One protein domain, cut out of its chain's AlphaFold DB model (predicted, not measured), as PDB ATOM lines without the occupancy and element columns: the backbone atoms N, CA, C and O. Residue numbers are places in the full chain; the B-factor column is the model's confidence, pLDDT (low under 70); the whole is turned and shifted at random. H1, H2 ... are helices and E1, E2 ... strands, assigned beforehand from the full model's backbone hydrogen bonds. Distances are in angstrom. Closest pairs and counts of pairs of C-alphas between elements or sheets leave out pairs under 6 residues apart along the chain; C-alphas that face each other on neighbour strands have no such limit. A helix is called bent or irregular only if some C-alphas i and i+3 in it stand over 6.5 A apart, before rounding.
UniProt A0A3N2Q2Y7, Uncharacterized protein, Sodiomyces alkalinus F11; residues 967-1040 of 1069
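Overview. This is residues 967 to 1040 of the 1069 residues of an uncharacterized protein of Sodiomyces alkalinus F11 (UniProt A0A3N2Q2Y7). Little regular structure: a two-strand antiparallel hairpin, E1 and E2, with E1 bent, lies amid long loops, with a short helix, H1, to one side. Residues 981 to 987 stick out. The printed part has 74 residues, 19 in named elements, in the order H1, E1, E2; the class is mixed. It is only just compact, close to loose, with radius of gyration of the C-alphas 13.3 A and spans of 37 by 32 by 22 A.

Arrangement. After residues 967 to 985 comes H1, residues 986 to 991, with every O i to N i+4 pair within hydrogen-bond range. E1, residues 1006 to 1013, bends by 75 degrees at residue 1010. E2, residues 1022 to 1026, forms a hairpin with E1; N 1010 and O 1024 are within hydrogen-bond range at 3.0 A. H1 and E2 are apart.

Along the chain. H1, 8.6 A long, begins at C-alpha 986 (40.102, -49.404, -33.944). E1 measures 19.2 A; E2, 12.0 A, ends at C-alpha 1026 (27.780, -34.649, -28.318).

Size, cuts and confidence. The printed part has no cut. The H1 to E1 link is long. pLDDT is under 70 at residues 967 to 974, 1017 to 1020 and 1034 to 1040.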
ATOM      1  N   ALA A 967      12.830 -47.449 -28.399       48.50
ATOM      2  CA  ALA A 967      11.621 -48.253 -28.403       48.50
ATOM      3  C   ALA A 967      11.485 -48.998 -29.743       48.50
ATOM      4  O   ALA A 967      11.729 -48.422 -30.808       48.50
ATOM      5  N   HIS A 968      11.063 -50.262 -29.683       55.31
ATOM      6  CA  HIS A 968      10.242 -50.823 -30.758       55.31
ATOM      7  C   HIS A 968       8.963 -49.983 -30.930       55.31
ATOM      8  O   HIS A 968       8.624 -49.188 -30.050       55.31
ATOM      9  N   ALA A 969       8.225 -50.172 -32.028       52.28
ATOM     10  CA  ALA A 969       6.885 -49.581 -32.157       52.28
ATOM     11  C   ALA A 969       5.992 -49.958 -30.953       52.28
ATOM     12  O   ALA A 969       5.229 -49.140 -30.452       52.28
ATOM     13  N   ASP A 970       6.218 -51.160 -30.427       55.09
ATOM     14  CA  ASP A 970       5.516 -51.826 -29.325       55.09
ATOM     15  C   ASP A 970       6.114 -51.489 -27.937       55.09
ATOM     16  O   ASP A 970       5.912 -52.205 -26.960       55.09
ATOM     17  N   GLY A 971       6.940 -50.439 -27.833       57.34
ATOM     18  CA  GLY A 971       7.526 -49.961 -26.570       57.34
ATOM     19  C   GLY A 971       8.672 -50.804 -25.986       57.34
ATOM     20  O   GLY A 971       9.396 -50.324 -25.112       57.34
ATOM     21  N   ALA A 972       8.894 -52.028 -26.476       58.03
ATOM     22  CA  ALA A 972       9.914 -52.938 -25.952       58.03
ATOM     23  C   ALA A 972      11.356 -52.367 -26.053       58.03
ATOM     24  O   ALA A 972      11.703 -51.727 -27.055       58.03
ATOM     25  N   PRO A 973      12.228 -52.606 -25.047       58.44
ATOM     26  CA  PRO A 973      13.572 -52.032 -24.995       58.44
ATOM     27  C   PRO A 973      14.538 -52.711 -25.976       58.44
ATOM     28  O   PRO A 973      14.843 -53.901 -25.864       58.44
ATOM     29  N   ALA A 974      15.081 -51.936 -26.912       67.06
ATOM     30  CA  ALA A 974      16.066 -52.410 -27.873       67.06
ATOM     31  C   ALA A 974      17.430 -52.781 -27.258       67.06
ATOM     32  O   ALA A 974      17.890 -52.243 -26.244       67.06
ATOM     33  N   GLY A 975      18.133 -53.658 -27.979       76.62
ATOM     34  CA  GLY A 975      19.566 -53.873 -27.798       76.62
ATOM     35  C   GLY A 975      20.390 -52.618 -28.101       76.62
ATOM     36  O   GLY A 975      19.966 -51.745 -28.846       76.62
ATOM     37  N   ASN A 976      21.578 -52.532 -27.506       85.44
ATOM     38  CA  ASN A 976      22.390 -51.317 -27.485       85.44
ATOM     39  C   ASN A 976      23.281 -51.190 -28.750       85.44
ATOM     40  O   ASN A 976      23.996 -52.139 -29.077       85.44
ATOM     41  N   PRO A 977      23.295 -50.046 -29.467       83.88
ATOM     42  CA  PRO A 977      24.046 -49.871 -30.718       83.88
ATOM     43  C   PRO A 977      25.574 -49.824 -30.546       83.88
ATOM     44  O   PRO A 977      26.309 -50.056 -31.508       83.88
ATOM     45  N   LEU A 978      26.068 -49.523 -29.340       89.25
ATOM     46  CA  LEU A 978      27.485 -49.282 -29.062       89.25
ATOM     47  C   LEU A 978      28.267 -50.521 -28.589       89.25
ATOM     48  O   LEU A 978      29.477 -50.435 -28.372       89.25
ATOM     49  N   VAL A 979      27.642 -51.698 -28.517       91.44
ATOM     50  CA  VAL A 979      28.347 -52.959 -28.209       91.44
ATOM     51  C   VAL A 979      29.430 -53.301 -29.248       91.44
ATOM     52  O   VAL A 979      29.375 -52.856 -30.398       91.44
ATOM     53  N   LEU A 980      30.439 -54.082 -28.844       92.25
ATOM     54  CA  LEU A 980      31.585 -54.495 -29.668       92.25
ATOM     55  C   LEU A 980      31.607 -56.026 -29.874       92.25
ATOM     56  O   LEU A 980      32.438 -56.718 -29.278       92.25
ATOM     57  N   PRO A 981      30.715 -56.590 -30.711       90.62
ATOM     58  CA  PRO A 981      30.712 -58.022 -31.001       90.62
ATOM     59  C   PRO A 981      32.016 -58.428 -31.698       90.62
ATOM     60  O   PRO A 981      32.495 -57.738 -32.601       90.62
ATOM     61  N   ASN A 982      32.585 -59.572 -31.305       88.88
ATOM     62  CA  ASN A 982      33.932 -60.023 -31.694       88.88
ATOM     63  C   ASN A 982      35.102 -59.122 -31.213       88.88
ATOM     64  O   ASN A 982      36.241 -59.286 -31.672       88.88
ATOM     65  N   GLY A 983      34.859 -58.195 -30.284       88.88
ATOM     66  CA  GLY A 983      35.864 -57.501 -29.476       88.88
ATOM     67  C   GLY A 983      36.460 -56.260 -30.135       88.88
ATOM     68  O   GLY A 983      36.135 -55.936 -31.276       88.88
ATOM     69  N   SER A 984      37.381 -55.590 -29.430       94.31
ATOM     70  CA  SER A 984      37.963 -54.295 -29.835       94.31
ATOM     71  C   SER A 984      38.379 -54.225 -31.302       94.31
ATOM     72  O   SER A 984      38.898 -55.190 -31.861       94.31
ATOM     73  N   CYS A 985      38.136 -53.089 -31.941       94.81
ATOM     74  CA  CYS A 985      38.523 -52.845 -33.319       94.81
ATOM     75  C   CYS A 985      38.623 -51.340 -33.529       94.81
ATOM     76  O   CYS A 985      37.599 -50.658 -33.500       94.81
ATOM     77  N   SER A 986      39.834 -50.835 -33.760       95.62
ATOM     78  CA  SER A 986      40.102 -49.404 -33.944       95.62
ATOM     79  C   SER A 986      39.145 -48.741 -34.941       95.62
ATOM     80  O   SER A 986      38.581 -47.700 -34.628       95.62
ATOM     81  N   ALA A 987      38.864 -49.404 -36.068       94.12
ATOM     82  CA  ALA A 987      37.956 -48.926 -37.113       94.12
ATOM     83  C   ALA A 987      36.457 -48.932 -36.740       94.12
ATOM     84  O   ALA A 987      35.705 -48.099 -37.228       94.12
ATOM     85  N   VAL A 988      35.999 -49.830 -35.858       93.50
ATOM     86  CA  VAL A 988      34.603 -49.791 -35.360       93.50
ATOM     87  C   VAL A 988      34.445 -48.677 -34.323       93.50
ATOM     88  O   VAL A 988      33.389 -48.066 -34.217       93.50
ATOM     89  N   ILE A 989      35.499 -48.399 -33.549       94.38
ATOM     90  CA  ILE A 989      35.501 -47.316 -32.562       94.38
ATOM     91  C   ILE A 989      35.558 -45.958 -33.283       94.38
ATOM     92  O   ILE A 989      34.736 -45.091 -32.991       94.38
ATOM     93  N   SER A 990      36.455 -45.782 -34.260       93.81
ATOM     94  CA  SER A 990      36.596 -44.523 -35.003       93.81
ATOM     95  C   SER A 990      35.379 -44.191 -35.868       93.81
ATOM     96  O   SER A 990      34.970 -43.032 -35.907       93.81
ATOM     97  N   SER A 991      34.723 -45.181 -36.484       89.75
ATOM     98  CA  SER A 991      33.534 -44.933 -37.313       89.75
ATOM     99  C   SER A 991      32.319 -44.423 -36.526       89.75
ATOM    100  O   SER A 991      31.464 -43.727 -37.075       89.75
ATOM    101  N   ARG A 992      32.260 -44.734 -35.225       89.94
ATOM    102  CA  ARG A 992      31.247 -44.246 -34.274       89.94
ATOM    103  C   ARG A 992      31.579 -42.859 -33.710       89.94
ATOM    104  O   ARG A 992      30.717 -42.244 -33.081       89.94
ATOM    105  N   CYS A 993      32.796 -42.361 -33.939       90.69
ATOM    106  CA  CYS A 993      33.254 -41.047 -33.498       90.69
ATOM    107  C   CYS A 993      32.938 -39.971 -34.552       90.69
ATOM    108  O   CYS A 993      33.584 -39.835 -35.594       90.69
ATOM    109  N   ARG A 994      31.919 -39.168 -34.251       87.56
ATOM    110  CA  ARG A 994      31.575 -37.908 -34.923       87.56
ATOM    111  C   ARG A 994      31.143 -36.923 -33.835       87.56
ATOM    112  O   ARG A 994      30.565 -37.362 -32.850       87.56
ATOM    113  N   ARG A 995      31.392 -35.632 -34.043       87.62
ATOM    114  CA  ARG A 995      30.853 -34.507 -33.258       87.62
ATOM    115  C   ARG A 995      30.261 -33.463 -34.209       87.62
ATOM    116  O   ARG A 995      30.530 -33.527 -35.413       87.62
ATOM    117  N   ILE A 996      29.482 -32.514 -33.694       85.06
ATOM    118  CA  ILE A 996      29.100 -31.306 -34.448       85.06
ATOM    119  C   ILE A 996      30.346 -30.409 -34.583       85.06
ATOM    120  O   ILE A 996      31.107 -30.327 -33.619       85.06
ATOM    121  N   PRO A 997      30.589 -29.714 -35.717       79.19
ATOM    122  CA  PRO A 997      31.760 -28.844 -35.872       79.19
ATOM    123  C   PRO A 997      31.947 -27.827 -34.732       79.19
ATOM    124  O   PRO A 997      33.070 -27.666 -34.243       79.19
ATOM    125  N   GLY A 998      30.848 -27.213 -34.272       79.06
ATOM    126  CA  GLY A 998      30.825 -26.258 -33.158       79.06
ATOM    127  C   GLY A 998      31.036 -26.869 -31.767       79.06
ATOM    128  O   GLY A 998      31.609 -26.205 -30.909       79.06
ATOM    129  N   ASP A 999      30.662 -28.135 -31.549       84.56
ATOM    130  CA  ASP A 999      30.917 -28.841 -30.286       84.56
ATOM    131  C   ASP A 999      32.370 -29.322 -30.261       84.56
ATOM    132  O   ASP A 999      32.685 -30.437 -30.681       84.56
ATOM    133  N   LYS A1000      33.281 -28.430 -29.863       81.25
ATOM    134  CA  LYS A1000      34.710 -28.733 -29.679       81.25
ATOM    135  C   LYS A1000      34.941 -29.559 -28.412       81.25
ATOM    136  O   LYS A1000      35.806 -30.436 -28.406       81.25
ATOM    137  N   ASP A1001      34.115 -29.331 -27.398       85.62
ATOM    138  CA  ASP A1001      34.242 -29.908 -26.062       85.62
ATOM    139  C   ASP A1001      33.852 -31.395 -26.033       85.62
ATOM    140  O   ASP A1001      34.215 -32.107 -25.101       85.62
ATOM    141  N   ALA A1002      33.210 -31.922 -27.084       85.25
ATOM    142  CA  ALA A1002      32.925 -33.350 -27.272       85.25
ATOM    143  C   ALA A1002      34.108 -34.299 -27.010       85.25
ATOM    144  O   ALA A1002      33.877 -35.472 -26.730       85.25
ATOM    145  N   ALA A1003      35.359 -33.834 -27.128       87.31
ATOM    146  CA  ALA A1003      36.558 -34.642 -26.901       87.31
ATOM    147  C   ALA A1003      37.103 -34.619 -25.453       87.31
ATOM    148  O   ALA A1003      37.933 -35.469 -25.105       87.31
ATOM    149  N   THR A1004      36.673 -33.670 -24.616       89.12
ATOM    150  CA  THR A1004      37.241 -33.403 -23.274       89.12
ATOM    151  C   THR A1004      36.190 -33.198 -22.174       89.12
ATOM    152  O   THR A1004      36.463 -33.436 -20.997       89.12
ATOM    153  N   GLY A1005      34.974 -32.808 -22.546       86.62
ATOM    154  CA  GLY A1005      33.811 -32.676 -21.683       86.62
ATOM    155  C   GLY A1005      33.151 -34.012 -21.320       86.62
ATOM    156  O   GLY A1005      33.734 -35.095 -21.414       86.62
ATOM    157  N   LYS A1006      31.892 -33.927 -20.881       91.19
ATOM    158  CA  LYS A1006      31.015 -35.093 -20.694       91.19
ATOM    159  C   LYS A1006      30.198 -35.283 -21.961       91.19
ATOM    160  O   LYS A1006      29.529 -34.347 -22.391       91.19
ATOM    161  N   ALA A1007      30.221 -36.483 -22.525       91.06
ATOM    162  CA  ALA A1007      29.545 -36.786 -23.776       91.06
ATOM    163  C   ALA A1007      28.475 -37.867 -23.592       91.06
ATOM    164  O   ALA A1007      28.564 -38.728 -22.715       91.06
ATOM    165  N   THR A1008      27.482 -37.838 -24.473       91.19
ATOM    166  CA  THR A1008      26.525 -38.926 -24.707       91.19
ATOM    167  C   THR A1008      26.499 -39.240 -26.208       91.19
ATOM    168  O   THR A1008      26.901 -38.399 -27.016       91.19
ATOM    169  N   TRP A1009      26.095 -40.451 -26.594       89.94
ATOM    170  CA  TRP A1009      26.096 -40.911 -27.985       89.94
ATOM    171  C   TRP A1009      24.685 -41.178 -28.503       89.94
ATOM    172  O   TRP A1009      23.889 -41.865 -27.864       89.94
ATOM    173  N   GLY A1010      24.392 -40.685 -29.703       86.81
ATOM    174  CA  GLY A1010      23.091 -40.857 -30.336       86.81
ATOM    175  C   GLY A1010      23.008 -40.158 -31.684       86.81
ATOM    176  O   GLY A1010      24.012 -40.003 -32.378       86.81
ATOM    177  N   VAL A1011      21.798 -39.763 -32.067       84.31
ATOM    178  CA  VAL A1011      21.508 -39.038 -33.305       84.31
ATOM    179  C   VAL A1011      21.891 -37.569 -33.122       84.31
ATOM    180  O   VAL A1011      21.325 -36.859 -32.294       84.31
ATOM    181  N   ILE A1012      22.870 -37.138 -33.916       82.56
ATOM    182  CA  ILE A1012      23.356 -35.757 -34.020       82.56
ATOM    183  C   ILE A1012      22.557 -34.979 -35.073       82.56
ATOM    184  O   ILE A1012      22.322 -33.784 -34.921       82.56
ATOM    185  N   ARG A1013      22.146 -35.652 -36.153       80.56
ATOM    186  CA  ARG A1013      21.314 -35.076 -37.214       80.56
ATOM    187  C   ARG A1013      20.179 -36.039 -37.525       80.56
ATOM    188  O   ARG A1013      20.450 -37.210 -37.793       80.56
ATOM    189  N   ALA A1014      18.939 -35.564 -37.479       76.69
ATOM    190  CA  ALA A1014      17.764 -36.366 -37.807       76.69
ATOM    191  C   ALA A1014      17.742 -36.769 -39.296       76.69
ATOM    192  O   ALA A1014      18.390 -36.139 -40.134       76.69
ATOM    193  N   ALA A1015      16.986 -37.821 -39.620       71.62
ATOM    194  CA  ALA A1015      16.689 -38.183 -41.005       71.62
ATOM    195  C   ALA A1015      15.530 -37.331 -41.546       71.62
ATOM    196  O   ALA A1015      14.527 -37.136 -40.860       71.62
ATOM    197  N   THR A1016      15.653 -36.868 -42.787       74.25
ATOM    198  CA  THR A1016      14.581 -36.243 -43.572       74.25
ATOM    199  C   THR A1016      14.107 -37.219 -44.663       74.25
ATOM    200  O   THR A1016      14.454 -38.402 -44.646       74.25
ATOM    201  N   ARG A1017      13.272 -36.769 -45.613       61.84
ATOM    202  CA  ARG A1017      12.818 -37.621 -46.733       61.84
ATOM    203  C   ARG A1017      13.895 -37.854 -47.797       61.84
ATOM    204  O   ARG A1017      13.944 -38.941 -48.361       61.84
ATOM    205  N   MET A1018      14.726 -36.847 -48.071       63.78
ATOM    206  CA  MET A1018      15.817 -36.939 -49.055       63.78
ATOM    207  C   MET A1018      17.164 -37.222 -48.390       63.78
ATOM    208  O   MET A1018      18.002 -37.915 -48.958       63.78
ATOM    209  N   GLU A1019      17.357 -36.713 -47.172       67.75
ATOM    210  CA  GLU A1019      18.625 -36.779 -46.463       67.75
ATOM    211  C   GLU A1019      18.576 -37.651 -45.200       67.75
ATOM    212  O   GLU A1019      17.533 -37.829 -44.577       67.75
ATOM    213  N   PRO A1020      19.718 -38.207 -44.787       69.81
ATOM    214  CA  PRO A1020      19.773 -39.249 -43.771       69.81
ATOM    215  C   PRO A1020      20.035 -38.774 -42.345       69.81
ATOM    216  O   PRO A1020      20.612 -37.707 -42.108       69.81
ATOM    217  N   GLY A1021      19.731 -39.673 -41.403       74.12
ATOM    218  CA  GLY A1021      20.154 -39.547 -40.018       74.12
ATOM    219  C   GLY A1021      21.646 -39.842 -39.835       74.12
ATOM    220  O   GLY A1021      22.232 -40.653 -40.558       74.12
ATOM    221  N   LEU A1022      22.253 -39.193 -38.843       80.12
ATOM    222  CA  LEU A1022      23.691 -39.218 -38.588       80.12
ATOM    223  C   LEU A1022      23.962 -39.310 -37.082       80.12
ATOM    224  O   LEU A1022      23.383 -38.546 -36.310       80.12
ATOM    225  N   THR A1023      24.847 -40.217 -36.656       85.12
ATOM    226  CA  THR A1023      25.139 -40.456 -35.231       85.12
ATOM    227  C   THR A1023      26.560 -40.075 -34.818       85.12
ATOM    228  O   THR A1023      27.466 -39.987 -35.651       85.12
ATOM    229  N   GLY A1024      26.750 -39.852 -33.516       88.38
ATOM    230  CA  GLY A1024      28.039 -39.546 -32.899       88.38
ATOM    231  C   GLY A1024      27.916 -39.154 -31.424       88.38
ATOM    232  O   GLY A1024      26.871 -39.354 -30.809       88.38
ATOM    233  N   PHE A1025      28.996 -38.588 -30.884       90.06
ATOM    234  CA  PHE A1025      29.095 -38.035 -29.534       90.06
ATOM    235  C   PHE A1025      28.801 -36.532 -29.527       90.06
ATOM    236  O   PHE A1025      29.201 -35.816 -30.448       90.06
ATOM    237  N   TYR A1026      28.139 -36.058 -28.475       88.19
ATOM    238  CA  TYR A1026      27.780 -34.649 -28.318       88.19
ATOM    239  C   TYR A1026      27.623 -34.274 -26.833       88.19
ATOM    240  O   TYR A1026      27.262 -35.125 -26.011       88.19
ATOM    241  N   THR A1027      27.902 -33.015 -26.487       85.69
ATOM    242  CA  THR A1027      27.914 -32.514 -25.098       85.69
ATOM    243  C   THR A1027      26.561 -32.007 -24.594       85.69
ATOM    244  O   THR A1027      26.248 -32.216 -23.424       85.69
ATOM    245  N   SER A1028      25.726 -31.393 -25.444       78.31
ATOM    246  CA  SER A1028      24.462 -30.751 -25.018       78.31
ATOM    247  C   SER A1028      23.193 -31.614 -25.179       78.31
ATOM    248  O   SER A1028      22.084 -31.109 -25.015       78.31
ATOM    249  N   GLY A1029      23.342 -32.911 -25.473       71.19
ATOM    250  CA  GLY A1029      22.245 -33.891 -25.549       71.19
ATOM    251  C   GLY A1029      21.806 -34.261 -26.971       71.19
ATOM    252  O   GLY A1029      21.693 -33.410 -27.846       71.19
ATOM    253  N   VAL A1030      21.576 -35.557 -27.200       71.94
ATOM    254  CA  VAL A1030      21.295 -36.167 -28.517       71.94
ATOM    255  C   VAL A1030      19.874 -36.717 -28.607       71.94
ATOM    256  O   VAL A1030      19.307 -37.156 -27.603       71.94
ATOM    257  N   GLU A1031      19.321 -36.797 -29.819       73.19
ATOM    258  CA  GLU A1031      18.123 -37.608 -30.050       73.19
ATOM    259  C   GLU A1031      18.489 -39.109 -29.994       73.19
ATOM    260  O   GLU A1031      19.596 -39.533 -30.340       73.19
ATOM    261  N   ARG A1032      17.565 -39.952 -29.522       73.19
ATOM    262  CA  ARG A1032      17.774 -41.406 -29.438       73.19
ATOM    263  C   ARG A1032      17.710 -42.043 -30.830       73.19
ATOM    264  O   ARG A1032      16.833 -41.714 -31.625       73.19
ATOM    265  N   VAL A1033      18.581 -43.017 -31.103       73.25
ATOM    266  CA  VAL A1033      18.482 -43.841 -32.321       73.25
ATOM    267  C   VAL A1033      17.188 -44.652 -32.258       73.25
ATOM    268  O   VAL A1033      17.030 -45.475 -31.365       73.25
ATOM    269  N   LYS A1034      16.256 -44.420 -33.184       69.06
ATOM    270  CA  LYS A1034      14.981 -45.153 -33.266       69.06
ATOM    271  C   LYS A1034      15.157 -46.458 -34.053       69.06
ATOM    272  O   LYS A1034      16.004 -46.539 -34.946       69.06
ATOM    273  N   VAL A1035      14.363 -47.481 -33.737       67.06
ATOM    274  CA  VAL A1035      14.301 -48.715 -34.541       67.06
ATOM    275  C   VAL A1035      13.809 -48.361 -35.948       67.06
ATOM    276  O   VAL A1035      12.923 -47.525 -36.101       67.06
ATOM    277  N   GLY A1036      14.432 -48.926 -36.986       61.31
ATOM    278  CA  GLY A1036      14.098 -48.584 -38.374       61.31
ATOM    279  C   GLY A1036      14.559 -47.190 -38.826       61.31
ATOM    280  O   GLY A1036      14.235 -46.775 -39.936       61.31
ATOM    281  N   LEU A1037      15.353 -46.462 -38.030       63.50
ATOM    282  CA  LEU A1037      15.968 -45.212 -38.482       63.50
ATOM    283  C   LEU A1037      16.982 -45.493 -39.604       63.50
ATOM    284  O   LEU A1037      17.913 -46.284 -39.425       63.50
ATOM    285  N   LYS A1038      16.816 -44.823 -40.752       65.50
ATOM    286  CA  LYS A1038      17.737 -44.882 -41.895       65.50
ATOM    287  C   LYS A1038      18.948 -43.976 -41.636       65.50
ATOM    288  O   LYS A1038      18.886 -42.760 -41.829       65.50
ATOM    289  N   LEU A1039      20.042 -44.581 -41.181       60.00
ATOM    290  CA  LEU A1039      21.339 -43.930 -40.973       60.00
ATOM    291  C   LEU A1039      22.213 -44.134 -42.221       60.00
ATOM    292  O   LEU A1039      22.251 -45.236 -42.763       60.00
ATOM    293  N   LEU A1040      22.907 -43.102 -42.702       52.56
ATOM    294  CA  LEU A1040      23.653 -43.153 -43.978       52.56
ATOM    295  C   LEU A1040      25.145 -42.925 -43.794       52.56
ATOM    296  O   LEU A1040      25.610 -42.469 -42.751       52.56
TER     297      LEU A1040